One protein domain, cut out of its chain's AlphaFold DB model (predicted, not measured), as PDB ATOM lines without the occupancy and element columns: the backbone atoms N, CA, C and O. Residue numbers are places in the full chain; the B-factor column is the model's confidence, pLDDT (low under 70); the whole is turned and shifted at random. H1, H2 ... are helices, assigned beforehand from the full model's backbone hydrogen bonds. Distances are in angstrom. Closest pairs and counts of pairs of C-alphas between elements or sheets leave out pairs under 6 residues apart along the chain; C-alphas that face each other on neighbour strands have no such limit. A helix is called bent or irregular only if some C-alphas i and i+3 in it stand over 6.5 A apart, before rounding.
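This is residues 2 to 131 of the 258 residues of an uncharacterized protein of Actinobacteria bacterium (UniProt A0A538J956). Three helices run back and forth side by side in a long rod, H1, H2 and H3, with H2 between the other two; H3 has a break after residue 82 but runs nearly straight. At the end of the rod where the chain turns from H2 into H3, H5 slants off the beginning of H3, while the long unnamed stretch of residues 94 to 109 runs back along the rod from the far end of H3 to the tiny helix H4. The printed part has 130 residues with five named helices, H1 to H5 in that order, and no named strand; its class is all helix, and helices hold 102 of the residues. The whole is loose, with a radius of gyration of the C-alphas of 17.8 A, and spans 59 by 26 by 19 A.

H1, residues 2 to 16, and H2, residues 22 to 52, form a helical hairpin. They touch, closest at the C-alphas of Gln 8 and Ala 39, 5.1 A apart, at a shallow tilt of 15 degrees, opposite ways; H2 touches H1 with residues 32 to 46 alone. H3, residues 58 to 93, was assigned as one helix by its hydrogen bonds but is bent, with C-alphas 82 and 85 6.7 A apart; its arms are H3a, residues 58 to 82, and H3b, residues 85 to 93. H2 and H3a form a second helical hairpin and touch with 40 pairs of C-alphas within 8 A, closest at Ala 34 and Ser 75, 4.4 A, at a shallow tilt of 9 degrees, opposite ways. H2 touches H3b with residues 23 to 27 alone, closest at the C-alphas of Glu 27 and Thr 87, 6.1 A. H1 is apart from both arms. H4, residues 110 to 113, touches H3a, with the C-alphas of Ala 69 and Ala 113 5.0 A apart. H5, residues 115 to 130, touches residues 58 to 67 of H3a, closest at the C-alphas of Gly 62 and Val 119, 3.9 A, at a steep tilt of 54 degrees. Every O i to N i+4 pair is within hydrogen-bond range in H1, H3b and H5, against 25 of 27 in H2 and 19 of 21 in H3a; H4 is too short for such a pair.

H1 begins at C-alpha 2, (328.921, 256.948, 159.568), and is 21.4 A long. H2 is 45.8 A long and irregular, with C-alphas 23 and 26 7.6 A apart. H3a begins at C-alpha 58, (349.434, 247.576, 157.551), is 35.4 A long and has a kink of 29 degrees near residue 65; H3b adds a 12.4 A arm. H4 measures 5.7 A, and H5, 21.9 A long, ends at C-alpha 130, (349.717, 261.432, 156.365).

The C-alphas farthest apart are those of Gly 95 and Gly 131, 60.3 A. The printed part has no cut. The link from H3 to H4 is long, with 16 residues; the other links are tight. The mean pLDDT of the printed part is 89.5, and residues 2 to 3 and 127 to 131 are under 70.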
ATOM      1  N   SER A   2     330.027 256.838 158.594       58.22
ATOM      2  CA  SER A   2     328.921 256.948 159.568       58.22
ATOM      3  C   SER A   2     327.538 257.180 158.931       58.22
ATOM      4  O   SER A   2     326.574 256.543 159.339       58.22
ATOM      5  N   GLY A   3     327.447 258.011 157.884       68.56
ATOM      6  CA  GLY A   3     326.187 258.248 157.161       68.56
ATOM      7  C   GLY A   3     325.615 257.012 156.450       68.56
ATOM      8  O   GLY A   3     324.406 256.808 156.476       68.56
ATOM      9  N   TYR A   4     326.465 256.141 155.891       73.12
ATOM     10  CA  TYR A   4     326.013 254.910 155.224       73.12
ATOM     11  C   TYR A   4     325.522 253.860 156.226       73.12
ATOM     12  O   TYR A   4     324.512 253.207 155.984       73.12
ATOM     13  N   GLY A   5     326.187 253.737 157.382       74.75
ATOM     14  CA  GLY A   5     325.708 252.871 158.465       74.75
ATOM     15  C   GLY A   5     324.344 253.318 159.001       74.75
ATOM     16  O   GLY A   5     323.460 252.491 159.201       74.75
ATOM     17  N   GLN A   6     324.136 254.629 159.170       77.12
ATOM     18  CA  GLN A   6     322.842 255.184 159.586       77.12
ATOM     19  C   GLN A   6     321.745 254.969 158.540       77.12
ATOM     20  O   GLN A   6     320.622 254.628 158.906       77.12
ATOM     21  N   GLN A   7     322.060 255.125 157.253       82.94
ATOM     22  CA  GLN A   7     321.121 254.813 156.177       82.94
ATOM     23  C   GLN A   7     320.698 253.336 156.220       82.94
ATOM     24  O   GLN A   7     319.507 253.043 156.230       82.94
ATOM     25  N   GLN A   8     321.652 252.409 156.349       85.31
ATOM     26  CA  GLN A   8     321.344 250.978 156.461       85.31
ATOM     27  C   GLN A   8     320.498 250.656 157.704       85.31
ATOM     28  O   GLN A   8     319.567 249.860 157.638       85.31
ATOM     29  N   GLN A   9     320.732 251.327 158.835       87.12
ATOM     30  CA  GLN A   9     319.875 251.182 160.020       87.12
ATOM     31  C   GLN A   9     318.433 251.657 159.779       87.12
ATOM     32  O   GLN A   9     317.496 251.067 160.322       87.12
ATOM     33  N   GLN A  10     318.236 252.702 158.971       89.75
ATOM     34  CA  GLN A  10     316.896 253.151 158.583       89.75
ATOM     35  C   GLN A  10     316.206 252.126 157.682       89.75
ATOM     36  O   GLN A  10     315.026 251.854 157.887       89.75
ATOM     37  N   GLU A  11     316.931 251.517 156.742       88.69
ATOM     38  CA  GLU A  11     316.410 250.451 155.875       88.69
ATOM     39  C   GLU A  11     315.978 249.225 156.697       88.69
ATOM     40  O   GLU A  11     314.869 248.725 156.511       88.69
ATOM     41  N   VAL A  12     316.769 248.818 157.698       92.75
ATOM     42  CA  VAL A  12     316.380 247.769 158.663       92.75
ATOM     43  C   VAL A  12     315.092 248.144 159.406       92.75
ATOM     44  O   VAL A  12     314.191 247.316 159.552       92.75
ATOM     45  N   ALA A  13     314.984 249.383 159.899       93.00
ATOM     46  CA  ALA A  13     313.802 249.835 160.632       93.00
ATOM     47  C   ALA A  13     312.546 249.862 159.748       93.00
ATOM     48  O   ALA A  13     311.470 249.465 160.196       93.00
ATOM     49  N   GLN A  14     312.688 250.286 158.489       92.38
ATOM     50  CA  GLN A  14     311.611 250.250 157.503       92.38
ATOM     51  C   GLN A  14     311.192 248.812 157.195       92.38
ATOM     52  O   GLN A  14     310.000 248.517 157.247       92.38
ATOM     53  N   ALA A  15     312.152 247.911 156.961       92.88
ATOM     54  CA  ALA A  15     311.886 246.502 156.688       92.88
ATOM     55  C   ALA A  15     311.112 245.838 157.834       92.88
ATOM     56  O   ALA A  15     310.073 245.236 157.593       92.88
ATOM     57  N   LYS A  16     311.520 246.057 159.092       94.25
ATOM     58  CA  LYS A  16     310.808 245.557 160.287       94.25
ATOM     59  C   LYS A  16     309.379 246.090 160.432       94.25
ATOM     60  O   LYS A  16     308.569 245.486 161.136       94.25
ATOM     61  N   GLY A  17     309.068 247.230 159.814       94.06
ATOM     62  CA  GLY A  17     307.724 247.805 159.786       94.06
ATOM     63  C   GLY A  17     306.792 247.155 158.758       94.06
ATOM     64  O   GLY A  17     305.578 247.369 158.816       94.06
ATOM     65  N   ILE A  18     307.329 246.364 157.826       94.19
ATOM     66  CA  ILE A  18     306.552 245.683 156.790       94.19
ATOM     67  C   ILE A  18     305.889 244.445 157.391       94.19
ATOM     68  O   ILE A  18     306.477 243.687 158.157       94.19
ATOM     69  N   ARG A  19     304.626 244.221 157.025       93.94
ATOM     70  CA  ARG A  19     303.912 242.981 157.340       93.94
ATOM     71  C   ARG A  19     303.932 242.084 156.104       93.94
ATOM     72  O   ARG A  19     303.132 242.328 155.199       93.94
ATOM     73  N   PRO A  20     304.823 241.082 156.036       92.31
ATOM     74  CA  PRO A  20     304.888 240.208 154.876       92.31
ATOM     75  C   PRO A  20     303.649 239.296 154.807       92.31
ATOM     76  O   PRO A  20     303.065 238.948 155.845       92.31
ATOM     77  N   PRO A  21     303.250 238.864 153.597       90.81
ATOM     78  CA  PRO A  21     302.295 237.778 153.423       90.81
ATOM     79  C   PRO A  21     302.717 236.533 154.208       90.81
ATOM     80  O   PRO A  21     303.902 236.268 154.390       90.81
ATOM     81  N   GLY A  22     301.737 235.744 154.658       92.50
ATOM     82  CA  GLY A  22     301.985 234.575 155.508       92.50
ATOM     83  C   GLY A  22     303.060 233.609 154.987       92.50
ATOM     84  O   GLY A  22     303.920 233.223 155.780       92.50
ATOM     85  N   PRO A  23     303.044 233.257 153.691       92.06
ATOM     86  CA  PRO A  23     304.052 232.387 153.092       92.06
ATOM     87  C   PRO A  23     305.447 232.997 152.929       92.06
ATOM     88  O   PRO A  23     306.354 232.247 152.631       92.06
ATOM     89  N   LEU A  24     305.605 234.317 153.092       94.44
ATOM     90  CA  LEU A  24     306.884 235.028 152.940       94.44
ATOM     91  C   LEU A  24     307.475 235.484 154.282       94.44
ATOM     92  O   LEU A  24     308.364 236.332 154.326       94.44
ATOM     93  N   ARG A  25     306.923 235.021 155.414       95.31
ATOM     94  CA  ARG A  25     307.372 235.487 156.737       95.31
ATOM     95  C   ARG A  25     308.810 235.079 157.045       95.31
ATOM     96  O   ARG A  25     309.489 235.844 157.722       95.31
ATOM     97  N   LEU A  26     309.233 233.893 156.605       95.69
ATOM     98  CA  LEU A  26     310.574 233.376 156.883       95.69
ATOM     99  C   LEU A  26     311.611 234.121 156.040       95.69
ATOM    100  O   LEU A  26     312.570 234.669 156.566       95.69
ATOM    101  N   GLU A  27     311.344 234.243 154.749       96.06
ATOM    102  CA  GLU A  27     312.170 234.946 153.776       96.06
ATOM    103  C   GLU A  27     312.294 236.426 154.146       96.06
ATOM    104  O   GLU A  27     313.374 237.005 154.092       96.06
ATOM    105  N   HIS A  28     311.206 237.047 154.612       96.25
ATOM    106  CA  HIS A  28     311.255 238.413 155.124       96.25
ATOM    107  C   HIS A  28     312.124 238.553 156.384       96.25
ATOM    108  O   HIS A  28     312.756 239.594 156.567       96.25
ATOM    109  N   ALA A  29     312.179 237.535 157.249       96.81
ATOM    110  CA  ALA A  29     313.091 237.543 158.391       96.81
ATOM    111  C   ALA A  29     314.556 237.498 157.926       96.81
ATOM    112  O   ALA A  29     315.350 238.306 158.404       96.81
ATOM    113  N   HIS A  30     314.882 236.667 156.933       97.44
ATOM    114  CA  HIS A  30     316.222 236.615 156.330       97.44
ATOM    115  C   HIS A  30     316.599 237.911 155.602       97.44
ATOM    116  O   HIS A  30     317.715 238.399 155.735       97.44
ATOM    117  N   LEU A  31     315.648 238.571 154.930       96.00
ATOM    118  CA  LEU A  31     315.876 239.920 154.400       96.00
ATOM    119  C   LEU A  31     316.299 240.899 155.504       96.00
ATOM    120  O   LEU A  31     317.205 241.708 155.305       96.00
ATOM    121  N   ILE A  32     315.648 240.852 156.669       96.75
ATOM    122  CA  ILE A  32     316.008 241.714 157.801       96.75
ATOM    123  C   ILE A  32     317.401 241.349 158.331       96.75
ATOM    124  O   ILE A  32     318.178 242.258 158.627       96.75
ATOM    125  N   GLU A  33     317.731 240.059 158.434       96.81
ATOM    126  CA  GLU A  33     319.052 239.576 158.862       96.81
ATOM    127  C   GLU A  33     320.168 240.076 157.933       96.81
ATOM    128  O   GLU A  33     321.123 240.695 158.415       96.81
ATOM    129  N   ALA A  34     319.996 239.953 156.616       97.06
ATOM    130  CA  ALA A  34     320.925 240.480 155.622       97.06
ATOM    131  C   ALA A  34     321.140 241.999 155.779       97.06
ATOM    132  O   ALA A  34     322.278 242.477 155.841       97.06
ATOM    133  N   LEU A  35     320.065 242.785 155.925       95.50
ATOM    134  CA  LEU A  35     320.170 244.235 156.146       95.50
ATOM    135  C   LEU A  35     320.862 244.577 157.478       95.50
ATOM    136  O   LEU A  35     321.645 245.528 157.563       95.50
ATOM    137  N   GLU A  36     320.626 243.794 158.533       95.69
ATOM    138  CA  GLU A  36     321.324 243.966 159.806       95.69
ATOM    139  C   GLU A  36     322.819 243.654 159.704       95.69
ATOM    140  O   GLU A  36     323.630 244.369 160.304       95.69
ATOM    141  N   LEU A  37     323.195 242.608 158.964       96.38
ATOM    142  CA  LEU A  37     324.591 242.267 158.694       96.38
ATOM    143  C   LEU A  37     325.293 243.400 157.936       96.38
ATOM    144  O   LEU A  37     326.391 243.790 158.337       96.38
ATOM    145  N   ARG A  38     324.633 244.020 156.945       95.88
ATOM    146  CA  ARG A  38     325.145 245.211 156.233       95.88
ATOM    147  C   ARG A  38     325.385 246.383 157.172       95.88
ATOM    148  O   ARG A  38     326.480 246.950 157.200       95.88
ATOM    149  N   ALA A  39     324.385 246.727 157.984       93.44
ATOM    150  CA  ALA A  39     324.488 247.822 158.944       93.44
ATOM    151  C   ALA A  39     325.624 247.589 159.959       93.44
ATOM    152  O   ALA A  39     326.420 248.495 160.233       93.44
ATOM    153  N   LYS A  40     325.729 246.367 160.498       92.94
ATOM    154  CA  LYS A  40     326.778 245.978 161.453       92.94
ATOM    155  C   LYS A  40     328.159 245.959 160.799       92.94
ATOM    156  O   LYS A  40     329.092 246.494 161.391       92.94
ATOM    157  N   GLY A  41     328.287 245.400 159.595       94.00
ATOM    158  CA  GLY A  41     329.536 245.359 158.832       94.00
ATOM    159  C   GLY A  41     330.072 246.761 158.549       94.00
ATOM    160  O   GLY A  41     331.227 247.051 158.850       94.00
ATOM    161  N   LEU A  42     329.213 247.678 158.092       93.50
ATOM    162  CA  LEU A  42     329.578 249.081 157.872       93.50
ATOM    163  C   LEU A  42     330.023 249.800 159.149       93.50
ATOM    164  O   LEU A  42     331.025 250.518 159.131       93.50
ATOM    165  N   SER A  43     329.285 249.626 160.249       92.25
ATOM    166  CA  SER A  43     329.648 250.234 161.534       92.25
ATOM    167  C   SER A  43     330.999 249.715 162.020       92.25
ATOM    168  O   SER A  43     331.880 250.502 162.351       92.25
ATOM    169  N   ARG A  44     331.192 248.392 161.997       94.00
ATOM    170  CA  ARG A  44     332.425 247.749 162.464       94.00
ATOM    171  C   ARG A  44     333.628 248.089 161.598       94.00
ATOM    172  O   ARG A  44     334.712 248.289 162.133       94.00
ATOM    173  N   LEU A  45     333.452 248.211 160.284       94.06
ATOM    174  CA  LEU A  45     334.506 248.699 159.394       94.06
ATOM    175  C   LEU A  45     334.914 250.135 159.729       94.06
ATOM    176  O   LEU A  45     336.104 250.436 159.776       94.06
ATOM    177  N   ALA A  46     333.949 251.017 160.002       90.44
ATOM    178  CA  ALA A  46     334.249 252.383 160.422       90.44
ATOM    179  C   ALA A  46     335.012 252.414 161.760       90.44
ATOM    180  O   ALA A  46     335.982 253.163 161.895       90.44
ATOM    181  N   ASP A  47     334.619 251.575 162.721       93.19
ATOM    182  CA  ASP A  47     335.303 251.446 164.010       93.19
ATOM    183  C   ASP A  47     336.730 250.903 163.842       93.19
ATOM    184  O   ASP A  47     337.676 251.477 164.383       93.19
ATOM    185  N   ALA A  48     336.915 249.863 163.023       94.62
ATOM    186  CA  ALA A  48     338.222 249.283 162.722       94.62
ATOM    187  C   ALA A  48     339.153 250.271 161.994       94.62
ATOM    188  O   ALA A  48     340.342 250.347 162.310       94.62
ATOM    189  N   LEU A  49     338.631 251.088 161.071       91.69
ATOM    190  CA  LEU A  49     339.400 252.167 160.436       91.69
ATOM    191  C   LEU A  49     339.852 253.217 161.454       91.69
ATOM    192  O   LEU A  49     341.001 253.655 161.427       91.69
ATOM    193  N   ASN A  50     338.976 253.602 162.383       90.44
ATOM    194  CA  ASN A  50     339.336 254.531 163.452       90.44
ATOM    195  C   ASN A  50     340.383 253.930 164.401       90.44
ATOM    196  O   ASN A  50     341.350 254.608 164.748       90.44
ATOM    197  N   GLN A  51     340.225 252.660 164.778       92.75
ATOM    198  CA  GLN A  51     341.151 251.943 165.658       92.75
ATOM    199  C   GLN A  51     342.548 251.816 165.041       92.75
ATOM    200  O   GLN A  51     343.557 251.953 165.729       92.75
ATOM    201  N   THR A  52     342.614 251.584 163.733       92.69
ATOM    202  CA  THR A  52     343.874 251.383 163.009       92.69
ATOM    203  C   THR A  52     344.466 252.677 162.468       92.69
ATOM    204  O   THR A  52     345.562 252.649 161.919       92.69
ATOM    205  N   LYS A  53     343.812 253.830 162.655       87.31
ATOM    206  CA  LYS A  53     344.237 255.125 162.098       87.31
ATOM    207  C   LYS A  53     345.683 255.512 162.420       87.31
ATOM    208  O   LYS A  53     346.285 256.252 161.658       87.31
ATOM    209  N   THR A  54     346.230 255.059 163.545       85.62
ATOM    210  CA  THR A  54     347.619 255.347 163.963       85.62
ATOM    211  C   THR A  54     348.519 254.110 163.952       85.62
ATOM    212  O   THR A  54     349.668 254.184 164.390       85.62
ATOM    213  N   SER A  55     348.009 252.977 163.454       88.31
ATOM    214  CA  SER A  55     348.800 251.756 163.297       88.31
ATOM    215  C   SER A  55     349.969 252.008 162.348       88.31
ATOM    216  O   SER A  55     349.851 252.776 161.399       88.31
ATOM    217  N   LYS A  56     351.094 251.341 162.607       86.00
ATOM    218  CA  LYS A  56     352.255 251.293 161.702       86.00
ATOM    219  C   LYS A  56     352.390 249.945 160.991       86.00
ATOM    220  O   LYS A  56     353.279 249.782 160.166       86.00
ATOM    221  N   ASP A  57     351.540 248.989 161.348       87.81
ATOM    222  CA  ASP A  57     351.491 247.658 160.761       87.81
ATOM    223  C   ASP A  57     350.253 247.575 159.869       87.81
ATOM    224  O   ASP A  57     349.118 247.504 160.362       87.81
ATOM    225  N   SER A  58     350.487 247.645 158.558       84.75
ATOM    226  CA  SER A  58     349.434 247.576 157.551       84.75
ATOM    227  C   SER A  58     348.809 246.191 157.467       84.75
ATOM    228  O   SER A  58     347.603 246.090 157.259       84.75
ATOM    229  N   SER A  59     349.585 245.131 157.713       82.50
ATOM    230  CA  SER A  59     349.093 243.755 157.699       82.50
ATOM    231  C   SER A  59     348.081 243.536 158.817       82.50
ATOM    232  O   SER A  59     346.946 243.148 158.545       82.50
ATOM    233  N   SER A  60     348.440 243.885 160.056       90.00
ATOM    234  CA  SER A  60     347.526 243.777 161.200       90.00
ATOM    235  C   SER A  60     346.273 244.645 161.024       90.00
ATOM    236  O   SER A  60     345.164 244.216 161.353       90.00
ATOM    237  N   ALA A  61     346.425 245.856 160.475       92.50
ATOM    238  CA  ALA A  61     345.297 246.746 160.214       92.50
ATOM    239  C   ALA A  61     344.346 246.192 159.141       92.50
ATOM    240  O   ALA A  61     343.133 246.149 159.354       92.50
ATOM    241  N   GLY A  62     344.888 245.726 158.015       89.75
ATOM    242  CA  GLY A  62     344.110 245.127 156.935       89.75
ATOM    243  C   GLY A  62     343.413 243.833 157.351       89.75
ATOM    244  O   GLY A  62     342.254 243.631 156.995       89.75
ATOM    245  N   THR A  63     344.052 242.991 158.172       93.56
ATOM    246  CA  THR A  63     343.410 241.797 158.746       93.56
ATOM    247  C   THR A  63     342.217 242.162 159.625       93.56
ATOM    248  O   THR A  63     341.155 241.558 159.479       93.56
ATOM    249  N   LEU A  64     342.348 243.166 160.502       96.38
ATOM    250  CA  LEU A  64     341.231 243.603 161.344       96.38
ATOM    251  C   LEU A  64     340.053 244.097 160.496       96.38
ATOM    252  O   LEU A  64     338.906 243.757 160.784       96.38
ATOM    253  N   LEU A  65     340.336 244.879 159.450       96.06
ATOM    254  CA  LEU A  65     339.317 245.345 158.513       96.06
ATOM    255  C   LEU A  65     338.639 244.176 157.793       96.06
ATOM    256  O   LEU A  65     337.415 244.174 157.686       96.06
ATOM    257  N   ALA A  66     339.398 243.173 157.349       94.62
ATOM    258  CA  ALA A  66     338.861 242.034 156.595       94.62
ATOM    259  C   ALA A  66     337.888 241.218 157.430       94.62
ATOM    260  O   ALA A  66     336.771 240.958 156.990       94.62
ATOM    261  N   GLN A  67     338.243 240.967 158.687       95.62
ATOM    262  CA  GLN A  67     337.351 240.321 159.649       95.62
ATOM    263  C   GLN A  67     336.028 241.081 159.837       95.62
ATOM    264  O   GLN A  67     335.002 240.468 160.119       95.62
ATOM    265  N   GLN A  68     336.015 242.413 159.690       95.81
ATOM    266  CA  GLN A  68     334.766 243.182 159.759       95.81
ATOM    267  C   GLN A  68     334.006 243.178 158.424       95.81
ATOM    268  O   GLN A  68     332.774 243.172 158.429       95.81
ATOM    269  N   ALA A  69     334.718 243.166 157.293       95.25
ATOM    270  CA  ALA A  69     334.129 243.118 155.955       95.25
ATOM    271  C   ALA A  69     333.486 241.764 155.621       95.25
ATOM    272  O   ALA A  69     332.557 241.731 154.816       95.25
ATOM    273  N   GLU A  70     333.903 240.670 156.263       95.75
ATOM    274  CA  GLU A  70     333.266 239.348 156.134       95.75
ATOM    275  C   GLU A  70     331.757 239.387 156.421       95.75
ATOM    276  O   GLU A  70     330.993 238.667 155.784       95.75
ATOM    277  N   LEU A  71     331.293 240.279 157.307       95.94
ATOM    278  CA  LEU A  71     329.859 240.467 157.563       95.94
ATOM    279  C   LEU A  71     329.098 240.986 156.337       95.94
ATOM    280  O   LEU A  71     327.922 240.671 156.173       95.94
ATOM    281  N   LEU A  72     329.750 241.771 155.476       96.19
ATOM    282  CA  LEU A  72     329.150 242.259 154.235       96.19
ATOM    283  C   LEU A  72     329.040 241.127 153.211       96.19
ATOM    284  O   LEU A  72     327.991 240.971 152.596       96.19
ATOM    285  N   VAL A  73     330.074 240.286 153.100       96.56
ATOM    286  CA  VAL A  73     330.022 239.072 152.265       96.56
ATOM    287  C   VAL A  73     328.911 238.143 152.751       96.56
ATOM    288  O   VAL A  73     328.095 237.689 151.955       96.56
ATOM    289  N   ALA A  74     328.834 237.905 154.063       97.00
ATOM    290  CA  ALA A  74     327.784 237.089 154.659       97.00
ATOM    291  C   ALA A  74     326.386 237.657 154.374       97.00
ATOM    292  O   ALA A  74     325.473 236.888 154.103       97.00
ATOM    293  N   SER A  75     326.225 238.985 154.383       97.62
ATOM    294  CA  SER A  75     324.939 239.619 154.074       97.62
ATOM    295  C   SER A  75     324.463 239.385 152.642       97.62
ATOM    296  O   SER A  75     323.264 239.267 152.414       97.62
ATOM    297  N   ASP A  76     325.391 239.312 151.687       96.94
ATOM    298  CA  ASP A  76     325.063 239.086 150.279       96.94
ATOM    299  C   ASP A  76     324.708 237.617 150.039       96.94
ATOM    300  O   ASP A  76     323.710 237.321 149.388       96.94
ATOM    301  N   VAL A  77     325.440 236.698 150.681       96.44
ATOM    302  CA  VAL A  77     325.092 235.269 150.689       96.44
ATOM    303  C   VAL A  77     323.716 235.038 151.318       96.44
ATOM    304  O   VAL A  77     322.924 234.270 150.779       96.44
ATOM    305  N   ASP A  78     323.421 235.700 152.439       96.69
ATOM    306  CA  ASP A  78     322.134 235.586 153.130       96.69
ATOM    307  C   ASP A  78     320.976 236.129 152.275       96.69
ATOM    308  O   ASP A  78     319.941 235.475 152.124       96.69
ATOM    309  N   TRP A  79     321.184 237.279 151.621       97.38
ATOM    310  CA  TRP A  79     320.211 237.855 150.694       97.38
ATOM    311  C   TRP A  79     319.882 236.910 149.538       97.38
ATOM    312  O   TRP A  79     318.706 236.674 149.257       97.38
ATOM    313  N   ASP A  80     320.897 236.373 148.862       95.81
ATOM    314  CA  ASP A  80     320.678 235.514 147.702       95.81
ATOM    315  C   ASP A  80     320.066 234.167 148.110       95.81
ATOM    316  O   ASP A  80     319.026 233.768 147.580       95.81
ATOM    317  N   PHE A  81     320.665 233.492 149.094       96.62
ATOM    318  CA  PHE A  81     320.339 232.101 149.408       96.62
ATOM    319  C   PHE A  81     319.083 231.939 150.271       96.62
ATOM    320  O   PHE A  81     318.328 230.989 150.076       96.62
ATOM    321  N   PHE A  82     318.850 232.833 151.236       96.94
ATOM    322  CA  PHE A  82     317.760 232.674 152.204       96.94
ATOM    323  C   PHE A  82     316.574 233.611 151.962       96.94
ATOM    324  O   PHE A  82     315.460 233.308 152.396       96.94
ATOM    325  N   PHE A  83     316.768 234.715 151.236       96.94
ATOM    326  CA  PHE A  83     315.672 235.602 150.850       96.94
ATOM    327  C   PHE A  83     315.272 235.437 149.382       96.94
ATOM    328  O   PHE A  83     314.124 235.089 149.101       96.94
ATOM    329  N   LYS A  84     316.174 235.709 148.439       96.31
ATOM    330  CA  LYS A  84     315.830 235.903 147.026       96.31
ATOM    331  C   LYS A  84     315.346 234.625 146.352       96.31
ATOM    332  O   LYS A  84     314.251 234.627 145.772       96.31
ATOM    333  N   ASP A  85     316.128 233.553 146.444       95.12
ATOM    334  CA  ASP A  85     315.787 232.276 145.815       95.12
ATOM    335  C   ASP A  85     314.524 231.661 146.456       95.12
ATOM    336  O   ASP A  85     313.550 231.437 145.726       95.12
ATOM    337  N   PRO A  86     314.417 231.533 147.798       95.88
ATOM    338  CA  PRO A  86     313.210 230.998 148.432       95.88
ATOM    339  C   PRO A  86     311.961 231.860 148.205       95.88
ATOM    340  O   PRO A  86     310.875 231.327 147.985       95.88
ATOM    341  N   THR A  87     312.085 233.197 148.171       95.88
ATOM    342  CA  THR A  87     310.947 234.079 147.840       95.88
ATOM    343  C   THR A  87     310.466 233.818 146.419       95.88
ATOM    344  O   THR A  87     309.261 233.774 146.167       95.88
ATOM    345  N   THR A  88     311.394 233.635 145.479       94.62
ATOM    346  CA  THR A  88     311.059 233.342 144.083       94.62
ATOM    347  C   THR A  88     310.305 232.016 143.978       94.62
ATOM    348  O   THR A  88     309.253 231.962 143.338       94.62
ATOM    349  N   GLU A  89     310.773 230.974 144.668       93.75
ATOM    350  CA  GLU A  89     310.096 229.674 144.739       93.75
ATOM    351  C   GLU A  89     308.705 229.779 145.385       93.75
ATOM    352  O   GLU A  89     307.720 229.253 144.854       93.75
ATOM    353  N   ALA A  90     308.582 230.517 146.491       93.94
ATOM    354  CA  ALA A  90     307.316 230.724 147.186       93.94
ATOM    355  C   ALA A  90     306.282 231.440 146.299       93.94
ATOM    356  O   ALA A  90     305.119 231.025 146.257       93.94
ATOM    357  N   LEU A  91     306.693 232.468 145.548       93.44
ATOM    358  CA  LEU A  91     305.831 233.169 144.588       93.44
ATOM    359  C   LEU A  91     305.388 232.245 143.445       93.44
ATOM    360  O   LEU A  91     304.197 232.198 143.121       93.44
ATOM    361  N   GLN A  92     306.314 231.465 142.881       92.62
ATOM    362  CA  GLN A  92     306.015 230.500 141.818       92.62
ATOM    363  C   GLN A  92     305.043 229.413 142.283       92.62
ATOM    364  O   GLN A  92     304.081 229.110 141.576       92.62
ATOM    365  N   SER A  93     305.234 228.870 143.491       92.94
ATOM    366  CA  SER A  93     304.351 227.844 144.067       92.94
ATOM    367  C   SER A  93     302.910 228.333 144.265       92.94
ATOM    368  O   SER A  93     301.969 227.542 144.237       92.94
ATOM    369  N   GLN A  94     302.726 229.648 144.409       92.56
ATOM    370  CA  GLN A  94     301.421 230.298 144.529       92.56
ATOM    371  C   GLN A  94     300.854 230.776 143.188       92.56
ATOM    372  O   GLN A  94     299.798 231.407 143.159       92.56
ATOM    373  N   GLY A  95     301.538 230.498 142.075       92.25
ATOM    374  CA  GLY A  95     301.128 230.948 140.746       92.25
ATOM    375  C   GLY A  95     301.228 232.465 140.554       92.25
ATOM    376  O   GLY A  95     300.612 233.006 139.635       92.25
ATOM    377  N   ILE A  96     301.984 233.166 141.405       90.19
ATOM    378  CA  ILE A  96     302.208 234.605 141.277       90.19
ATOM    379  C   ILE A  96     303.269 234.814 140.199       90.19
ATOM    380  O   ILE A  96     304.432 234.453 140.361       90.19
ATOM    381  N   THR A  97     302.855 235.406 139.081       86.88
ATOM    382  CA  THR A  97     303.727 235.730 137.946       86.88
ATOM    383  C   THR A  97     303.845 237.245 137.774       86.88
ATOM    384  O   THR A  97     303.004 238.005 138.249       86.88
ATOM    385  N   GLY A  98     304.916 237.706 137.120       82.19
ATOM    386  CA  GLY A  98     305.133 239.132 136.839       82.19
ATOM    387  C   GLY A  98     305.718 239.956 137.993       82.19
ATOM    388  O   GLY A  98     305.880 241.164 137.840       82.19
ATOM    389  N   VAL A  99     306.072 239.329 139.121       85.56
ATOM    390  CA  VAL A  99     306.795 239.967 140.231       85.56
ATOM    391  C   VAL A  99     308.230 239.451 140.245       85.56
ATOM    392  O   VAL A  99     308.453 238.255 140.411       85.56
ATOM    393  N   ALA A 100     309.196 240.349 140.064       88.38
ATOM    394  CA  ALA A 100     310.611 240.029 140.207       88.38
ATOM    395  C   ALA A 100     311.057 240.315 141.644       88.38
ATOM    396  O   ALA A 100     310.853 241.423 142.149       88.38
ATOM    397  N   VAL A 101     311.672 239.326 142.289       91.50
ATOM    398  CA  VAL A 101     312.323 239.524 143.586       91.50
ATOM    399  C   VAL A 101     313.596 240.347 143.357       91.50
ATOM    400  O   VAL A 101     314.362 240.020 142.445       91.50
ATOM    401  N   PRO A 102     313.813 241.443 144.105       90.69
ATOM    402  CA  PRO A 102     314.935 242.334 143.855       90.69
ATOM    403  C   PRO A 102     316.274 241.656 144.142       90.69
ATOM    404  O   PRO A 102     316.460 240.998 145.167       90.69
ATOM    405  N   ASP A 103     317.227 241.886 143.244       90.69
ATOM    406  CA  ASP A 103     318.630 241.576 143.482       90.69
ATOM    407  C   ASP A 103     319.266 242.648 144.375       90.69
ATOM    408  O   ASP A 103     318.961 243.838 144.239       90.69
ATOM    409  N   SER A 104     320.138 242.247 145.297       92.25
ATOM    410  CA  SER A 104     320.829 243.186 146.178       92.25
ATOM    411  C   SER A 104     322.147 242.600 146.651       92.25
ATOM    412  O   SER A 104     322.170 241.763 147.545       92.25
ATOM    413  N   ASN A 105     323.237 243.113 146.089       90.19
ATOM    414  CA  ASN A 105     324.598 242.798 146.496       90.19
ATOM    415  C   ASN A 105     325.265 244.068 147.029       90.19
ATOM    416  O   ASN A 105     325.320 245.090 146.338       90.19
ATOM    417  N   PHE A 106     325.743 244.020 148.268       90.75
ATOM    418  CA  PHE A 106     326.475 245.096 148.914       90.75
ATOM    419  C   PHE A 106     327.891 245.208 148.344       90.75
ATOM    420  O   PHE A 106     328.372 246.311 148.074       90.75
ATOM    421  N   LEU A 107     328.556 244.071 148.137       89.94
ATOM    422  CA  LEU A 107     329.857 243.985 147.492       89.94
ATOM    423  C   LEU A 107     329.690 243.536 146.042       89.94
ATOM    424  O   LEU A 107     329.123 242.492 145.747       89.94
ATOM    425  N   SER A 108     330.271 244.297 145.114       84.56
ATOM    426  CA  SER A 108     330.320 243.898 143.702       84.56
ATOM    427  C   SER A 108     331.250 242.706 143.443       84.56
ATOM    428  O   SER A 108     331.162 242.073 142.395       84.56
ATOM    429  N   ASN A 109     332.173 242.429 144.370       83.62
ATOM    430  CA  ASN A 109     333.024 241.246 144.389       83.62
ATOM    431  C   ASN A 109     333.394 240.919 145.854       83.62
ATOM    432  O   ASN A 109     333.925 241.805 146.533       83.62
ATOM    433  N   PRO A 110     333.173 239.684 146.348       87.31
ATOM    434  CA  PRO A 110     333.558 239.287 147.704       87.31
ATOM    435  C   PRO A 110     335.064 239.417 147.987       87.31
ATOM    436  O   PRO A 110     335.441 239.681 149.128       87.31
ATOM    437  N   ASP A 111     335.935 239.341 146.973       84.94
ATOM    438  CA  ASP A 111     337.384 239.538 147.131       84.94
ATOM    439  C   ASP A 111     337.731 240.929 147.675       84.94
ATOM    440  O   ASP A 111     338.800 241.116 148.261       84.94
ATOM    441  N   LEU A 112     336.842 241.918 147.535       87.25
ATOM    442  CA  LEU A 112     337.024 243.247 148.125       87.25
ATOM    443  C   LEU A 112     337.084 243.204 149.659       87.25
ATOM    444  O   LEU A 112     337.687 244.088 150.261       87.25
ATOM    445  N   ALA A 113     336.512 242.172 150.284       92.19
ATOM    446  CA  ALA A 113     336.602 241.939 151.721       92.19
ATOM    447  C   ALA A 113     337.873 241.178 152.144       92.19
ATOM    448  O   ALA A 113     338.096 240.988 153.338       92.19
ATOM    449  N   SER A 114     338.716 240.734 151.201       88.81
ATOM    450  CA  SER A 114     339.919 239.971 151.539       88.81
ATOM    451  C   SER A 114     340.928 240.809 152.333       88.81
ATOM    452  O   SER A 114     341.017 242.030 152.180       88.81
ATOM    453  N   THR A 115     341.758 240.138 153.144       87.88
ATOM    454  CA  THR A 115     342.855 240.802 153.874       87.88
ATOM    455  C   THR A 115     343.744 241.596 152.928       87.88
ATOM    456  O   THR A 115     344.037 242.749 153.211       87.88
ATOM    457  N   ARG A 116     344.124 241.025 151.780       80.69
ATOM    458  CA  ARG A 116     344.981 241.714 150.809       80.69
ATOM    459  C   ARG A 116     344.339 243.014 150.312       80.69
ATOM    460  O   ARG A 116     344.986 244.051 150.352       80.69
ATOM    461  N   SER A 117     343.059 242.962 149.945       82.88
ATOM    462  CA  SER A 117     342.263 244.121 149.514       82.88
ATOM    463  C   SER A 117     342.237 245.230 150.542       82.88
ATOM    464  O   SER A 117     342.442 246.403 150.222       82.88
ATOM    465  N   LEU A 118     342.011 244.864 151.800       89.38
ATOM    466  CA  LEU A 118     341.867 245.850 152.856       89.38
ATOM    467  C   LEU A 118     343.198 246.339 153.417       89.38
ATOM    468  O   LEU A 118     343.229 247.468 153.898       89.38
ATOM    469  N   VAL A 119     344.292 245.582 153.282       83.94
ATOM    470  CA  VAL A 119     345.656 246.115 153.453       83.94
ATOM    471  C   VAL A 119     345.881 247.244 152.446       83.94
ATOM    472  O   VAL A 119     346.147 248.369 152.863       83.94
ATOM    473  N   SER A 120     345.667 246.995 151.149       78.88
ATOM    474  CA  SER A 120     345.872 247.995 150.087       78.88
ATOM    475  C   SER A 120     344.998 249.243 150.277       78.88
ATOM    476  O   SER A 120     345.458 250.379 150.130       78.88
ATOM    477  N   ILE A 121     343.719 249.059 150.632       83.38
ATOM    478  CA  ILE A 121     342.804 250.175 150.920       83.38
ATOM    479  C   ILE A 121     343.256 250.945 152.165       83.38
ATOM    480  O   ILE A 121     343.255 252.180 152.152       83.38
ATOM    481  N   TRP A 122     343.648 250.247 153.234       87.25
ATOM    482  CA  TRP A 122     344.118 250.886 154.458       87.25
ATOM    483  C   TRP A 122     345.392 251.691 154.217       87.25
ATOM    484  O   TRP A 122     345.438 252.852 154.611       87.25
ATOM    485  N   GLU A 123     346.382 251.136 153.515       82.12
ATOM    486  CA  GLU A 123     347.635 251.825 153.180       82.12
ATOM    487  C   GLU A 123     347.373 253.099 152.376       82.12
ATOM    488  O   GLU A 123     347.940 254.149 152.674       82.12
ATOM    489  N   ARG A 124     346.438 253.048 151.419       77.12
ATOM    490  CA  ARG A 124     346.022 254.217 150.637       77.12
ATOM    491  C   ARG A 124     345.372 255.293 151.504       77.12
ATOM    492  O   ARG A 124     345.711 256.468 151.377       77.12
ATOM    493  N   LEU A 125     344.441 254.916 152.382       78.88
ATOM    494  CA  LEU A 125     343.762 255.854 153.286       78.88
ATOM    495  C   LEU A 125     344.728 256.442 154.319       78.88
ATOM    496  O   LEU A 125     344.672 257.639 154.609       78.88
ATOM    497  N   HIS A 126     345.627 255.615 154.847       76.19
ATOM    498  CA  HIS A 126     346.628 256.013 155.822       76.19
ATOM    499  C   HIS A 126     347.657 256.951 155.183       76.19
ATOM    500  O   HIS A 126     347.832 258.067 155.668       76.19
ATOM    501  N   GLY A 127     348.228 256.569 154.035       65.81
ATOM    502  CA  GLY A 127     349.147 257.388 153.244       65.81
ATOM    503  C   GLY A 127     348.528 258.719 152.819       65.81
ATOM    504  O   GLY A 127     349.127 259.767 153.045       65.81
ATOM    505  N   ALA A 128     347.285 258.725 152.323       59.75
ATOM    506  CA  ALA A 128     346.573 259.964 151.999       59.75
ATOM    507  C   ALA A 128     346.360 260.865 153.232       59.75
ATOM    508  O   ALA A 128     346.447 262.088 153.125       59.75
ATOM    509  N   SER A 129     346.117 260.281 154.410       58.94
ATOM    510  CA  SER A 129     345.934 261.033 155.659       58.94
ATOM    511  C   SER A 129     347.237 261.591 156.247       58.94
ATOM    512  O   SER A 129     347.195 262.579 156.981       58.94
ATOM    513  N   THR A 130     348.386 261.000 155.907       58.31
ATOM    514  CA  THR A 130     349.717 261.432 156.365       58.31
ATOM    515  C   THR A 130     350.519 262.179 155.294       58.31
ATOM    516  O   THR A 130     351.682 262.497 155.528       58.31
ATOM    517  N   GLY A 131     349.933 262.455 154.122       53.56
ATOM    518  CA  GLY A 131     350.633 263.081 152.991       53.56
ATOM    519  C   GLY A 131     351.706 262.189 152.349       53.56
ATOM    520  O   GLY A 131     352.644 262.700 151.743       53.56
TER     521      GLY A 131